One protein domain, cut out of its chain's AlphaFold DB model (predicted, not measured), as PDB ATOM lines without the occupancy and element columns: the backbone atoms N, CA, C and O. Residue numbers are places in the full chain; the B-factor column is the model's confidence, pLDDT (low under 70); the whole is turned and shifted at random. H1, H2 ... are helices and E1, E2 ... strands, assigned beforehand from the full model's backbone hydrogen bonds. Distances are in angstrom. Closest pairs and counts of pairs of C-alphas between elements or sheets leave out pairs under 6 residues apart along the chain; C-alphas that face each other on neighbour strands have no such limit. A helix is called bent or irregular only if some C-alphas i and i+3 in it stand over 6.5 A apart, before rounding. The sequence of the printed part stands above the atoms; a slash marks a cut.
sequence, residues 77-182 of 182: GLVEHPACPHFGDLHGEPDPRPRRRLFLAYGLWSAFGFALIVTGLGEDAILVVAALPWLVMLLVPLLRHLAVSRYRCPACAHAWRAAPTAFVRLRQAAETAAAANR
ATOM      1  N   GLY A  77      35.117  42.558 -23.879       75.19
ATOM      2  CA  GLY A  77      34.368  43.529 -24.680       75.19
ATOM      3  C   GLY A  77      33.025  43.018 -25.219       75.19
ATOM      4  O   GLY A  77      32.160  43.824 -25.553       75.19
ATOM      5  N   LEU A  78      32.820  41.698 -25.280       73.56
ATOM      6  CA  LEU A  78      31.555  41.078 -25.693       73.56
ATOM      7  C   LEU A  78      30.575  40.893 -24.529       73.56
ATOM      8  O   LEU A  78      29.388  40.653 -24.756       73.56
ATOM      9  N   VAL A  79      31.052  40.976 -23.285       74.31
ATOM     10  CA  VAL A  79      30.208  40.835 -22.100       74.31
ATOM     11  C   VAL A  79      29.730  42.215 -21.669       74.31
ATOM     12  O   VAL A  79      30.504  43.052 -21.210       74.31
ATOM     13  N   GLU A  80      28.426  42.462 -21.784       74.19
ATOM     14  CA  GLU A  80      27.842  43.720 -21.320       74.19
ATOM     15  C   GLU A  80      27.954  43.847 -19.795       74.19
ATOM     16  O   GLU A  80      27.205  43.242 -19.019       74.19
ATOM     17  N   HIS A  81      28.876  44.699 -19.359       82.00
ATOM     18  CA  HIS A  81      29.007  45.112 -17.973       82.00
ATOM     19  C   HIS A  81      28.537  46.563 -17.814       82.00
ATOM     20  O   HIS A  81      28.956  47.438 -18.574       82.00
ATOM     21  N   PRO A  82      27.699  46.876 -16.812       86.12
ATOM     22  CA  PRO A  82      27.267  48.247 -16.592       86.12
ATOM     23  C   PRO A  82      28.474  49.124 -16.241       86.12
ATOM     24  O   PRO A  82      29.332  48.723 -15.450       86.12
ATOM     25  N   ALA A  83      28.513  50.327 -16.808       87.81
ATOM     26  CA  ALA A  83      29.507  51.335 -16.469       87.81
ATOM     27  C   ALA A  83      29.415  51.736 -14.990       87.81
ATOM     28  O   ALA A  83      28.332  51.769 -14.388       87.81
ATOM     29  N   CYS A  84      30.563  52.047 -14.395       90.19
ATOM     30  CA  CYS A  84      30.643  52.555 -13.040       90.19
ATOM     31  C   CYS A  84      30.105  53.995 -12.993       90.19
ATOM     32  O   CYS A  84      30.561  54.842 -13.758       90.19
ATOM     33  N   PRO A  85      29.207  54.332 -12.048       90.88
ATOM     34  CA  PRO A  85      28.653  55.683 -11.943       90.88
ATOM     35  C   PRO A  85      29.685  56.756 -11.549       90.88
ATOM     36  O   PRO A  85      29.401  57.942 -11.677       90.88
ATOM     37  N   HIS A  86      30.866  56.360 -11.058       90.62
ATOM     38  CA  HIS A  86      31.950  57.285 -10.704       90.62
ATOM     39  C   HIS A  86      33.053  57.378 -11.764       90.62
ATOM     40  O   HIS A  86      33.674  58.426 -11.895       90.62
ATOM     41  N   PHE A  87      33.299  56.295 -12.500       84.81
ATOM     42  CA  PHE A  87      34.351  56.197 -13.510       84.81
ATOM     43  C   PHE A  87      33.708  55.629 -14.773       84.81
ATOM     44  O   PHE A  87      33.647  54.413 -14.924       84.81
ATOM     45  N   GLY A  88      33.160  56.504 -15.620       79.06
ATOM     46  CA  GLY A  88      32.270  56.122 -16.727       79.06
ATOM     47  C   GLY A  88      32.850  55.093 -17.703       79.06
ATOM     48  O   GLY A  88      32.095  54.285 -18.232       79.06
ATOM     49  N   ASP A  89      34.173  55.066 -17.867       82.19
ATOM     50  CA  ASP A  89      34.864  54.140 -18.778       82.19
ATOM     51  C   ASP A  89      35.189  52.782 -18.133       82.19
ATOM     52  O   ASP A  89      35.595  51.840 -18.812       82.19
ATOM     53  N   LEU A  90      35.035  52.660 -16.811       84.06
ATOM     54  CA  LEU A  90      35.268  51.410 -16.098       84.06
ATOM     55  C   LEU A  90      33.969  50.635 -15.937       84.06
ATOM     56  O   LEU A  90      32.942  51.158 -15.504       84.06
ATOM     57  N   HIS A  91      34.051  49.340 -16.195       87.19
ATOM     58  CA  HIS A  91      32.931  48.428 -16.065       87.19
ATOM     59  C   HIS A  91      32.863  47.793 -14.670       87.19
ATOM     60  O   HIS A  91      33.874  47.556 -14.006       87.19
ATOM     61  N   GLY A  92      31.643  47.540 -14.197       87.75
ATOM     62  CA  GLY A  92      31.397  46.852 -12.934       87.75
ATOM     63  C   GLY A  92      31.457  45.335 -13.052       87.75
ATOM     64  O   GLY A  92      30.836  44.743 -13.934       87.75
ATOM     65  N   GLU A  93      32.095  44.693 -12.079       89.94
ATOM     66  CA  GLU A  93      32.041  43.240 -11.914       89.94
ATOM     67  C   GLU A  93      30.842  42.834 -11.048       89.94
ATOM     68  O   GLU A  93      30.462  43.577 -10.137       89.94
ATOM     69  N   PRO A  94      30.227  41.658 -11.269       89.75
ATOM     70  CA  PRO A  94      29.154  41.167 -10.408       89.75
ATOM     71  C   PRO A  94      29.600  41.059  -8.939       89.75
ATOM     72  O   PRO A  94      30.521  40.315  -8.620       89.75
ATOM     73  N   ASP A  95      28.905  41.727  -8.012       90.50
ATOM     74  CA  ASP A  95      29.246  41.670  -6.583       90.50
ATOM     75  C   ASP A  95      28.829  40.307  -5.984       90.50
ATOM     76  O   ASP A  95      27.635  39.968  -5.966       90.50
ATOM     77  N   PRO A  96      29.768  39.484  -5.471       88.44
ATOM     78  CA  PRO A  96      29.427  38.206  -4.856       88.44
ATOM     79  C   PRO A  96      28.938  38.354  -3.408       88.44
ATOM     80  O   PRO A  96      28.349  37.417  -2.866       88.44
ATOM     81  N   ARG A  97      29.170  39.497  -2.743       88.94
ATOM     82  CA  ARG A  97      28.927  39.664  -1.298       88.94
ATOM     83  C   ARG A  97      27.470  39.451  -0.878       88.94
ATOM     84  O   ARG A  97      27.273  38.745   0.110       88.94
ATOM     85  N   PRO A  98      26.449  39.989  -1.573       86.88
ATOM     86  CA  PRO A  98      25.050  39.774  -1.198       86.88
ATOM     87  C   PRO A  98      24.683  38.288  -1.220       86.88
ATOM     88  O   PRO A  98      24.070  37.786  -0.281       86.88
ATOM     89  N   ARG A  99      25.142  37.572  -2.254       83.81
ATOM     90  CA  ARG A  99      24.933  36.128  -2.417       83.81
ATOM     91  C   ARG A  99      25.635  35.335  -1.318       83.81
ATOM     92  O   ARG A  99      25.007  34.494  -0.684       83.81
ATOM     93  N   ARG A 100      26.900  35.657  -1.025       88.25
ATOM     94  CA  ARG A 100      27.660  35.031   0.072       88.25
ATOM     95  C   ARG A 100      27.004  35.259   1.434       88.25
ATOM     96  O   ARG A 100      26.899  34.322   2.213       88.25
ATOM     97  N   ARG A 101      26.528  36.477   1.720       87.44
ATOM     98  CA  ARG A 101      25.823  36.795   2.976       87.44
ATOM     99  C   ARG A 101      24.517  36.018   3.112       87.44
ATOM    100  O   ARG A 101      24.261  35.481   4.181       87.44
ATOM    101  N   LEU A 102      23.728  35.932   2.039       84.38
ATOM    102  CA  LEU A 102      22.485  35.159   2.035       84.38
ATOM    103  C   LEU A 102      22.756  33.667   2.272       84.38
ATOM    104  O   LEU A 102      22.082  33.048   3.088       84.38
ATOM    105  N   PHE A 103      23.780  33.115   1.614       84.25
ATOM    106  CA  PHE A 103      24.197  31.727   1.808       84.25
ATOM    107  C   PHE A 103      24.650  31.456   3.250       84.25
ATOM    108  O   PHE A 103      24.217  30.480   3.855       84.25
ATOM    109  N   LEU A 104      25.466  32.341   3.831       88.25
ATOM    110  CA  LEU A 104      25.894  32.226   5.228       88.25
ATOM    111  C   LEU A 104      24.715  32.321   6.202       88.25
ATOM    112  O   LEU A 104      24.635  31.522   7.129       88.25
ATOM    113  N   ALA A 105      23.785  33.254   5.983       86.31
ATOM    114  CA  ALA A 105      22.585  33.382   6.808       86.31
ATOM    115  C   ALA A 105      21.723  32.110   6.755       86.31
ATOM    116  O   ALA A 105      21.292  31.619   7.795       86.31
ATOM    117  N   TYR A 106      21.538  31.540   5.561       83.44
ATOM    118  CA  TYR A 106      20.842  30.266   5.382       83.44
ATOM    119  C   TYR A 106      21.558  29.102   6.083       83.44
ATOM    120  O   TYR A 106      20.914  28.303   6.763       83.44
ATOM    121  N   GLY A 107      22.887  29.019   5.965       85.50
ATOM    122  CA  GLY A 107      23.688  27.986   6.625       85.50
ATOM    123  C   GLY A 107      23.607  28.064   8.152       85.50
ATOM    124  O   GLY A 107      23.357  27.052   8.803       85.50
ATOM    125  N   LEU A 108      23.739  29.268   8.720       89.12
ATOM    126  CA  LEU A 108      23.605  29.498  10.163       89.12
ATOM    127  C   LEU A 108      22.198  29.162  10.667       89.12
ATOM    128  O   LEU A 108      22.061  28.507  11.697       89.12
ATOM    129  N   TRP A 109      21.157  29.555   9.927       86.12
ATOM    130  CA  TRP A 109      19.777  29.204  10.259       86.12
ATOM    131  C   TRP A 109      19.549  27.690  10.243       86.12
ATOM    132  O   TRP A 109      18.951  27.139  11.164       86.12
ATOM    133  N   SER A 110      20.061  27.003   9.220       82.25
ATOM    134  CA  SER A 110      19.927  25.549   9.082       82.25
ATOM    135  C   SER A 110      20.636  24.811  10.219       82.25
ATOM    136  O   SER A 110      20.075  23.878  10.790       82.25
ATOM    137  N   ALA A 111      21.834  25.264  10.603       85.94
ATOM    138  CA  ALA A 111      22.562  24.722  11.747       85.94
ATOM    139  C   ALA A 111      21.809  24.947  13.070       85.94
ATOM    140  O   ALA A 111      21.735  24.039  13.894       85.94
ATOM    141  N   PHE A 112      21.207  26.127  13.255       86.25
ATOM    142  CA  PHE A 112      20.381  26.429  14.424       86.25
ATOM    143  C   PHE A 112      19.134  25.537  14.494       86.25
ATOM    144  O   PHE A 112      18.877  24.924  15.528       86.25
ATOM    145  N   GLY A 113      18.401  25.392  13.385       81.94
ATOM    146  CA  GLY A 113      17.251  24.488  13.304       81.94
ATOM    147  C   GLY A 113      17.629  23.035  13.600       81.94
ATOM    148  O   GLY A 113      16.949  22.369  14.375       81.94
ATOM    149  N   PHE A 114      18.756  22.560  13.062       82.50
ATOM    150  CA  PHE A 114      19.276  21.226  13.363       82.50
ATOM    151  C   PHE A 114      19.626  21.054  14.851       82.50
ATOM    152  O   PHE A 114      19.281  20.037  15.446       82.50
ATOM    153  N   ALA A 115      20.251  22.054  15.479       84.62
ATOM    154  CA  ALA A 115      20.560  22.017  16.907       84.62
ATOM    155  C   ALA A 115      19.294  21.931  17.779       84.62
ATOM    156  O   ALA A 115      19.276  21.175  18.751       84.62
ATOM    157  N   LEU A 116      18.218  22.640  17.419       82.88
ATOM    158  CA  LEU A 116      16.928  22.524  18.111       82.88
ATOM    159  C   LEU A 116      16.327  21.119  17.981       82.88
ATOM    160  O   LEU A 116      15.874  20.560  18.978       82.88
ATOM    161  N   ILE A 117      16.391  20.526  16.783       79.62
ATOM    162  CA  ILE A 117      15.927  19.151  16.541       79.62
ATOM    163  C   ILE A 117      16.693  18.159  17.427       79.62
ATOM    164  O   ILE A 117      16.082  17.325  18.088       79.62
ATOM    165  N   VAL A 118      18.024  18.263  17.474       81.81
ATOM    166  CA  VAL A 118      18.875  17.334  18.239       81.81
ATOM    167  C   VAL A 118      18.706  17.493  19.753       81.81
ATOM    168  O   VAL A 118      18.831  16.519  20.489       81.81
ATOM    169  N   THR A 119      18.419  18.704  20.236       85.31
ATOM    170  CA  THR A 119      18.273  18.986  21.677       85.31
ATOM    171  C   THR A 119      16.872  18.709  22.226       85.31
ATOM    172  O   THR A 119      16.694  18.745  23.442       85.31
ATOM    173  N   GLY A 120      15.884  18.418  21.371       77.69
ATOM    174  CA  GLY A 120      14.510  18.117  21.795       77.69
ATOM    175  C   GLY A 120      13.778  19.306  22.429       77.69
ATOM    176  O   GLY A 120      12.809  19.121  23.164       77.69
ATOM    177  N   LEU A 121      14.244  20.534  22.181       74.56
ATOM    178  CA  LEU A 121      13.631  21.749  22.713       74.56
ATOM    179  C   LEU A 121      12.327  22.063  21.963       74.56
ATOM    180  O   LEU A 121      12.360  22.716  20.924       74.56
ATOM    181  N   GLY A 122      11.197  21.627  22.528       70.38
ATOM    182  CA  GLY A 122       9.834  22.042  22.168       70.38
ATOM    183  C   GLY A 122       9.401  21.667  20.748       70.38
ATOM    184  O   GLY A 122       9.781  22.321  19.779       70.38
ATOM    185  N   GLU A 123       8.528  20.667  20.620       73.69
ATOM    186  CA  GLU A 123       7.987  20.206  19.327       73.69
ATOM    187  C   GLU A 123       7.363  21.354  18.504       73.69
ATOM    188  O   GLU A 123       7.587  21.456  17.295       73.69
ATOM    189  N   ASP A 124       6.694  22.296  19.177       75.75
ATOM    190  CA  ASP A 124       6.097  23.484  18.554       75.75
ATOM    191  C   ASP A 124       7.148  24.475  18.018       75.75
ATOM    192  O   ASP A 124       6.975  25.077  16.955       75.75
ATOM    193  N   ALA A 125       8.272  24.633  18.726       71.38
ATOM    194  CA  ALA A 125       9.356  25.525  18.316       71.38
ATOM    195  C   ALA A 125      10.101  24.974  17.092       71.38
ATOM    196  O   ALA A 125      10.480  25.736  16.197       71.38
ATOM    197  N   ILE A 126      10.251  23.649  17.012       73.19
ATOM    198  CA  ILE A 126      10.872  22.962  15.875       73.19
ATOM    199  C   ILE A 126      10.063  23.204  14.596       73.19
ATOM    200  O   ILE A 126      10.648  23.561  13.574       73.19
ATOM    201  N   LEU A 127       8.732  23.082  14.646       74.88
ATOM    202  CA  LEU A 127       7.865  23.314  13.485       74.88
ATOM    203  C   LEU A 127       7.975  24.745  12.948       74.88
ATOM    204  O   LEU A 127       8.128  24.941  11.741       74.88
ATOM    205  N   VAL A 128       7.957  25.749  13.828       74.50
ATOM    206  CA  VAL A 128       8.060  27.161  13.422       74.50
ATOM    207  C   VAL A 128       9.436  27.468  12.821       74.50
ATOM    208  O   VAL A 128       9.528  28.103  11.766       74.50
ATOM    209  N   VAL A 129      10.515  26.987  13.446       77.31
ATOM    210  CA  VAL A 129      11.886  27.212  12.959       77.31
ATOM    211  C   VAL A 129      12.152  26.461  11.650       77.31
ATOM    212  O   VAL A 129      12.806  26.998  10.752       77.31
ATOM    213  N   ALA A 130      11.607  25.253  11.499       72.38
ATOM    214  CA  ALA A 130      11.725  24.462  10.279       72.38
ATOM    215  C   ALA A 130      10.886  25.025   9.121       72.38
ATOM    216  O   ALA A 130      11.307  24.907   7.972       72.38
ATOM    217  N   ALA A 131       9.738  25.657   9.390       77.56
ATOM    218  CA  ALA A 131       8.854  26.219   8.362       77.56
ATOM    219  C   ALA A 131       9.346  27.559   7.784       77.56
ATOM    220  O   ALA A 131       9.098  27.862   6.614       77.56
ATOM    221  N   LEU A 132      10.071  28.360   8.570       78.62
ATOM    222  CA  LEU A 132      10.572  29.680   8.161       78.62
ATOM    223  C   LEU A 132      11.406  29.669   6.861       78.62
ATOM    224  O   LEU A 132      11.132  30.494   5.991       78.62
ATOM    225  N   PRO A 133      12.358  28.740   6.643       71.31
ATOM    226  CA  PRO A 133      13.075  28.606   5.375       71.31
ATOM    227  C   PRO A 133      12.160  28.373   4.177       71.31
ATOM    228  O   PRO A 133      12.367  28.984   3.132       71.31
ATOM    229  N   TRP A 134      11.133  27.534   4.325       73.00
ATOM    230  CA  TRP A 134      10.175  27.257   3.254       73.00
ATOM    231  C   TRP A 134       9.350  28.500   2.914       73.00
ATOM    232  O   TRP A 134       9.169  28.814   1.740       73.00
ATOM    233  N   LEU A 135       8.937  29.276   3.922       80.19
ATOM    234  CA  LEU A 135       8.288  30.573   3.709       80.19
ATOM    235  C   LEU A 135       9.231  31.579   3.032       80.19
ATOM    236  O   LEU A 135       8.826  32.282   2.109       80.19
ATOM    237  N   VAL A 136      10.508  31.614   3.417       75.12
ATOM    238  CA  VAL A 136      11.528  32.444   2.755       75.12
ATOM    239  C   VAL A 136      11.753  32.003   1.304       75.12
ATOM    240  O   VAL A 136      11.950  32.861   0.443       75.12
ATOM    241  N   MET A 137      11.655  30.704   0.992       71.19
ATOM    242  CA  MET A 137      11.705  30.212  -0.390       71.19
ATOM    243  C   MET A 137      10.551  30.756  -1.241       71.19
ATOM    244  O   MET A 137      10.771  31.113  -2.398       71.19
ATOM    245  N   LEU A 138       9.355  30.922  -0.667       76.44
ATOM    246  CA  LEU A 138       8.230  31.580  -1.350       76.44
ATOM    247  C   LEU A 138       8.496  33.070  -1.607       76.44
ATOM    248  O   LEU A 138       7.983  33.643  -2.567       76.44
ATOM    249  N   LEU A 139       9.347  33.693  -0.789       78.81
ATOM    250  CA  LEU A 139       9.786  35.073  -0.967       78.81
ATOM    251  C   LEU A 139      10.989  35.203  -1.911       78.81
ATOM    252  O   LEU A 139      11.364  36.324  -2.226       78.81
ATOM    253  N   VAL A 140      11.591  34.123  -2.424       74.19
ATOM    254  CA  VAL A 140      12.756  34.194  -3.336       74.19
ATOM    255  C   VAL A 140      12.537  35.111  -4.548       74.19
ATOM    256  O   VAL A 140      13.438  35.905  -4.829       74.19
ATOM    257  N   PRO A 141      11.383  35.107  -5.247       73.06
ATOM    258  CA  PRO A 141      11.139  36.053  -6.341       73.06
ATOM    259  C   PRO A 141      11.191  37.503  -5.853       73.06
ATOM    260  O   PRO A 141      11.765  38.372  -6.513       73.06
ATOM    261  N   LEU A 142      10.650  37.736  -4.654       74.25
ATOM    262  CA  LEU A 142      10.645  39.028  -3.988       74.25
ATOM    263  C   LEU A 142      12.002  39.380  -3.397       74.25
ATOM    264  O   LEU A 142      12.272  40.554  -3.288       74.25
ATOM    265  N   LEU A 143      12.880  38.440  -3.056       76.62
ATOM    266  CA  LEU A 143      14.213  38.708  -2.499       76.62
ATOM    267  C   LEU A 143      15.299  38.725  -3.580       76.62
ATOM    268  O   LEU A 143      16.396  39.237  -3.350       76.62
ATOM    269  N   ARG A 144      14.998  38.245  -4.794       79.75
ATOM    270  CA  ARG A 144      15.914  38.233  -5.946       79.75
ATOM    271  C   ARG A 144      16.514  39.610  -6.208       79.75
ATOM    272  O   ARG A 144      17.702  39.719  -6.501       79.75
ATOM    273  N   HIS A 145      15.722  40.669  -6.055       77.00
ATOM    274  CA  HIS A 145      16.174  42.046  -6.265       77.00
ATOM    275  C   HIS A 145      17.266  42.498  -5.275       77.00
ATOM    276  O   HIS A 145      17.989  43.452  -5.562       77.00
ATOM    277  N   LEU A 146      17.398  41.828  -4.126       77.81
ATOM    278  CA  LEU A 146      18.438  42.105  -3.136       77.81
ATOM    279  C   LEU A 146      19.785  41.494  -3.533       77.81
ATOM    280  O   LEU A 146      20.820  42.031  -3.141       77.81
ATOM    281  N   ALA A 147      19.783  40.411  -4.314       79.06
ATOM    282  CA  ALA A 147      20.983  39.643  -4.650       79.06
ATOM    283  C   ALA A 147      21.432  39.776  -6.117       79.06
ATOM    284  O   ALA A 147      22.611  39.576  -6.405       79.06
ATOM    285  N   VAL A 148      20.519  40.101  -7.037       82.94
ATOM    286  CA  VAL A 148      20.771  40.143  -8.488       82.94
ATOM    287  C   VAL A 148      21.006  41.579  -8.971       82.94
ATOM    288  O   VAL A 148      20.520  42.540  -8.373       82.94
ATOM    289  N   SER A 149      21.765  41.721 -10.064       84.81
ATOM    290  CA  SER A 149      22.107  43.002 -10.706       84.81
ATOM    291  C   SER A 149      22.893  43.963  -9.811       84.81
ATOM    292  O   SER A 149      22.826  45.177  -9.998       84.81
ATOM    293  N   ARG A 150      23.625  43.437  -8.824       90.38
ATOM    294  CA  ARG A 150      24.570  44.212  -8.017       90.38
ATOM    295  C   ARG A 150      25.969  44.070  -8.585       90.38
ATOM    296  O   ARG A 150      26.422  42.954  -8.838       90.38
ATOM    297  N   TYR A 151      26.629  45.203  -8.742       91.88
ATOM    298  CA  TYR A 151      27.948  45.312  -9.336       91.88
ATOM    299  C   TYR A 151      28.870  46.080  -8.407       91.88
ATOM    300  O   TYR A 151      28.415  46.864  -7.570       91.88
ATOM    301  N   ARG A 152      30.167  45.842  -8.552       93.19
ATOM    302  CA  ARG A 152      31.217  46.524  -7.817       93.19
ATOM    303  C   ARG A 152      32.334  46.902  -8.774       93.19
ATOM    304  O   ARG A 152      32.754  46.096  -9.594       93.19
ATOM    305  N   CYS A 153      32.810  48.134  -8.663       93.19
ATOM    306  CA  CYS A 153      33.907  48.609  -9.493       93.19
ATOM    307  C   CYS A 153      35.224  48.061  -8.931       93.19
ATOM    308  O   CYS A 153      35.465  48.235  -7.728       93.19
ATOM    309  N   PRO A 154      36.083  47.436  -9.754       90.50
ATOM    310  CA  PRO A 154      37.375  46.939  -9.293       90.50
ATOM    311  C   PRO A 154      38.326  48.076  -8.885       90.50
ATOM    312  O   PRO A 154      39.104  47.902  -7.952       90.50
ATOM    313  N   ALA A 155      38.220  49.261  -9.502       92.75
ATOM    314  CA  ALA A 155      39.103  50.392  -9.206       92.75
ATOM    315  C   ALA A 155      38.707  51.168  -7.939       92.75
ATOM    316  O   ALA A 155      39.553  51.449  -7.095       92.75
ATOM    317  N   CYS A 156      37.427  51.523  -7.782       93.44
ATOM    318  CA  CYS A 156      36.981  52.391  -6.682       93.44
ATOM    319  C   CYS A 156      36.189  51.674  -5.588       93.44
ATOM    320  O   CYS A 156      35.737  52.307  -4.636       93.44
ATOM    321  N   ALA A 157      35.973  50.362  -5.725       92.56
ATOM    322  CA  ALA A 157      35.210  49.532  -4.795       92.56
ATOM    323  C   ALA A 157      33.738  49.943  -4.572       92.56
ATOM    324  O   ALA A 157      33.058  49.259  -3.794       92.56
ATOM    325  N   HIS A 158      33.240  50.987  -5.249       93.25
ATOM    326  CA  HIS A 158      31.848  51.419  -5.198       93.25
ATOM    327  C   HIS A 158      30.937  50.287  -5.663       93.25
ATOM    328  O   HIS A 158      31.198  49.666  -6.696       93.25
ATOM    329  N   ALA A 159      29.884  50.020  -4.895       92.50
ATOM    330  CA  ALA A 159      28.901  48.997  -5.207       92.50
ATOM    331  C   ALA A 159      27.577  49.667  -5.573       92.50
ATOM    332  O   ALA A 159      27.085  50.509  -4.825       92.50
ATOM    333  N   TRP A 160      26.986  49.270  -6.693       92.81
ATOM    334  CA  TRP A 160      25.712  49.807  -7.159       92.81
ATOM    335  C   TRP A 160      24.828  48.696  -7.702       92.81
ATOM    336  O   TRP A 160      25.221  47.532  -7.814       92.81
ATOM    337  N   ARG A 161      23.593  49.064  -8.025       89.94
ATOM    338  CA  ARG A 161      22.643  48.184  -8.684       89.94
ATOM    339  C   ARG A 161      22.411  48.699 -10.094       89.94
ATOM    340  O   ARG A 161      22.027  49.854 -10.256       89.94
ATOM    341  N   ALA A 162      22.628  47.856 -11.096       85.56
ATOM    342  CA  ALA A 162      22.242  48.204 -12.454       85.56
ATOM    343  C   ALA A 162      20.718  48.123 -12.576       85.56
ATOM    344  O   ALA A 162      20.092  47.182 -12.075       85.56
ATOM    345  N   ALA A 163      20.121  49.118 -13.230       78.25
ATOM    346  CA  ALA A 163      18.720  49.040 -13.602       78.25
ATOM    347  C   ALA A 163      18.537  47.849 -14.561       78.25
ATOM    348  O   ALA A 163      19.351  47.688 -15.472       78.25
ATOM    349  N   PRO A 164      17.501  47.011 -14.383       68.25
ATOM    350  CA  PRO A 164      17.194  45.993 -15.373       68.25
ATOM    351  C   PRO A 164      16.926  46.686 -16.711       68.25
ATOM    352  O   PRO A 164      16.022  47.519 -16.811       68.25
ATOM    353  N   THR A 165      17.697  46.353 -17.743       67.75
ATOM    354  CA  THR A 165      17.333  46.712 -19.110       67.75
ATOM    355  C   THR A 165      16.080  45.922 -19.463       67.75
ATOM    356  O   THR A 165      16.041  44.695 -19.370       67.75
ATOM    357  N   ALA A 166      14.997  46.630 -19.791       71.31
ATOM    358  CA  ALA A 166      13.764  45.971 -20.195       71.31
ATOM    359  C   ALA A 166      14.062  45.070 -21.402       71.31
ATOM    360  O   ALA A 166      14.657  45.536 -22.371       71.31
ATOM    361  N   PHE A 167      13.629  43.806 -21.359       71.94
ATOM    362  CA  PHE A 167      13.861  42.830 -22.432       71.94
ATOM    363  C   PHE A 167      13.458  43.368 -23.813       71.94
ATOM    364  O   PHE A 167      14.133  43.125 -24.806       71.94
ATOM    365  N   VAL A 168      12.399  44.179 -23.856       71.81
ATOM    366  CA  VAL A 168      11.945  44.885 -25.061       71.81
ATOM    367  C   VAL A 168      13.050  45.755 -25.671       71.81
ATOM    368  O   VAL A 168      13.237  45.719 -26.881       71.81
ATOM    369  N   ARG A 169      13.822  46.484 -24.855       76.25
ATOM    370  CA  ARG A 169      14.938  47.316 -25.334       76.25
ATOM    371  C   ARG A 169      16.094  46.472 -25.860       76.25
ATOM    372  O   ARG A 169      16.651  46.812 -26.893       76.25
ATOM    373  N   LEU A 170      16.422  45.369 -25.179       76.56
ATOM    374  CA  LEU A 170      17.458  44.434 -25.641       76.56
ATOM    375  C   LEU A 170      17.080  43.813 -26.989       76.56
ATOM    376  O   LEU A 170      17.891  43.778 -27.908       76.56
ATOM    377  N   ARG A 171      15.820  43.388 -27.133       80.25
ATOM    378  CA  ARG A 171      15.293  42.859 -28.393       80.25
ATOM    379  C   ARG A 171      15.360  43.894 -29.515       80.25
ATOM    380  O   ARG A 171      15.839  43.570 -30.594       80.25
ATOM    381  N   GLN A 172      14.907  45.122 -29.259       85.69
ATOM    382  CA  GLN A 172      14.960  46.205 -30.243       85.69
ATOM    383  C   GLN A 172      16.398  46.502 -30.677       85.69
ATOM    384  O   GLN A 172      16.654  46.599 -31.872       85.69
ATOM    385  N   ALA A 173      17.340  46.576 -29.731       80.38
ATOM    386  CA  ALA A 173      18.753  46.779 -30.036       80.38
ATOM    387  C   ALA A 173      19.313  45.654 -30.928       80.38
ATOM    388  O   ALA A 173      19.962  45.928 -31.940       80.38
ATOM    389  N   ALA A 174      18.992  44.394 -30.613       79.81
ATOM    390  CA  ALA A 174      19.405  43.242 -31.414       79.81
ATOM    391  C   ALA A 174      18.808  43.267 -32.834       79.81
ATOM    392  O   ALA A 174      19.523  43.039 -33.809       79.81
ATOM    393  N   GLU A 175      17.518  43.591 -32.968       89.88
ATOM    394  CA  GLU A 175      16.851  43.730 -34.269       89.88
ATOM    395  C   GLU A 175      17.479  44.862 -35.103       89.88
ATOM    396  O   GLU A 175      17.721  44.677 -36.297       89.88
ATOM    397  N   THR A 176      17.825  46.000 -34.483       90.88
ATOM    398  CA  THR A 176      18.509  47.108 -35.173       90.88
ATOM    399  C   THR A 176      19.930  46.755 -35.610       90.88
ATOM    400  O   THR A 176      20.307  47.060 -36.740       90.88
ATOM    401  N   ALA A 177      20.705  46.054 -34.775       83.81
ATOM    402  CA  ALA A 177      22.053  45.610 -35.132       83.81
ATOM    403  C   ALA A 177      22.027  44.594 -36.290       83.81
ATOM    404  O   ALA A 177      22.824  44.680 -37.222       83.81
ATOM    405  N   ALA A 178      21.058  43.672 -36.288       84.31
ATOM    406  CA  ALA A 178      20.865  42.705 -37.370       84.31
ATOM    407  C   ALA A 178      20.368  43.338 -38.685       84.31
ATOM    408  O   ALA A 178      20.486  42.720 -39.747       84.31
ATOM    409  N   ALA A 179      19.761  44.525 -38.630       86.88
ATOM    410  CA  ALA A 179      19.386  45.294 -39.813       86.88
ATOM    411  C   ALA A 179      20.571  46.096 -40.377       86.88
ATOM    412  O   ALA A 179      20.686  46.201 -41.589       86.88
ATOM    413  N   ALA A 180      21.461  46.611 -39.522       84.00
ATOM    414  CA  ALA A 180      22.649  47.361 -39.943       84.00
ATOM    415  C   ALA A 180      23.730  46.490 -40.611       84.00
ATOM    416  O   ALA A 180      24.533  46.997 -41.386       84.00
ATOM    417  N   ASN A 181      23.746  45.188 -40.314       78.56
ATOM    418  CA  ASN A 181      24.689  44.217 -40.882       78.56
ATOM    419  C   ASN A 181      24.187  43.531 -42.173       78.56
ATOM    420  O   ASN A 181      24.811  42.568 -42.620       78.56
ATOM    421  N   ARG A 182      23.049  43.964 -42.735       70.69
ATOM    422  CA  ARG A 182      22.483  43.469 -44.001       70.69
ATOM    423  C   ARG A 182      22.617  44.518 -45.093       70.69
ATOM    424  O   ARG A 182      22.873  44.098 -46.240       70.69
TER     425      ARG A 182
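This is residues 77 to 182 of the 182 residues of an uncharacterized protein of Dokdonella koreensis DS-123 (UniProt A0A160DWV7). A small two-stranded hairpin, E1 and E2, sits between two unequal arms: a long helical hairpin of H1 and H2 reaches out to one end, and H4 sticks out free toward the other end. The short helix H3 leads from H2 back to the strands, and the opening stretch, residues 77 to 96, has no named element and is tied to E1 by a short pairing of residues 93 to 94. The printed part has 106 residues with four named helices and two named strands, in the order H1, H2, H3, E1, E2, H4; the sheet, E1 - E2, is antiparallel and the class is mostly helix. The whole is extended, with a radius of gyration of the C-alphas of 21.0 A, and a rod in outline, spanning 70 by 32 by 17 A.

E1 is residues 150 to 152, with C-alpha 150 at (24.570, 44.212, -8.017), and E2 is residues 159 to 161. H1, residues 97 to 119, is the longest helix at 32.7 A and begins with C-alpha 97 at (28.927, 39.664, -1.298). H2, residues 123 to 138, measures 23.6 A and is only just irregular, with C-alphas 130 and 133 6.6 A apart. H3, residues 140 to 147, measures 10.0 A and is also only just irregular, with C-alphas 142 and 145 6.7 A apart. H4, residues 167 to 180, measures 20.1 A and ends with C-alpha 180 at (22.649, 47.361, -39.943).

E1 and E2 form an antiparallel hairpin at 151 degrees, with N 151 and O 160 at 2.9 A and N 160 and O 151 at 2.9 A, both within hydrogen-bond range. Residues 93 to 94 pair antiparallel with residues 151 to 152 of E1. H1 and E1 are near each other, with 5 pairs of C-alphas within 10 A. H1 and H3 only just touch, with 3 pairs of C-alphas within 8 A; H1 takes part with residues 98 to 99 alone, and the closest C-alphas, of Pro 98 and Ala 147, are 5.3 A apart. H1 and H2 form a helical hairpin at a shallow tilt of 22 degrees, opposite ways. They touch, H2 with residues 126 to 133 alone, and their closest C-alphas, of Gly 113 and Val 129, are 6.0 A apart. H2 and H3 meet only through their link. H4 touches no helix and is apart from H1, H2, H3 and E1. Every O i to N i+4 pair is within hydrogen-bond range in H1 and H4, against 10 of 12 in H2 and 1 of 4 in H3, where 3 of 5 O i to N i+3 pairs are.

The C-alphas farthest apart, of Gly 120 and Arg 182, are 71.0 A apart. Residues 165 to 182, of which 167 to 180 belong to H4, stand free. The printed part has no cut, and no link is long. The mean pLDDT of the printed part is 82.0, and residues 164 to 165 are under 70.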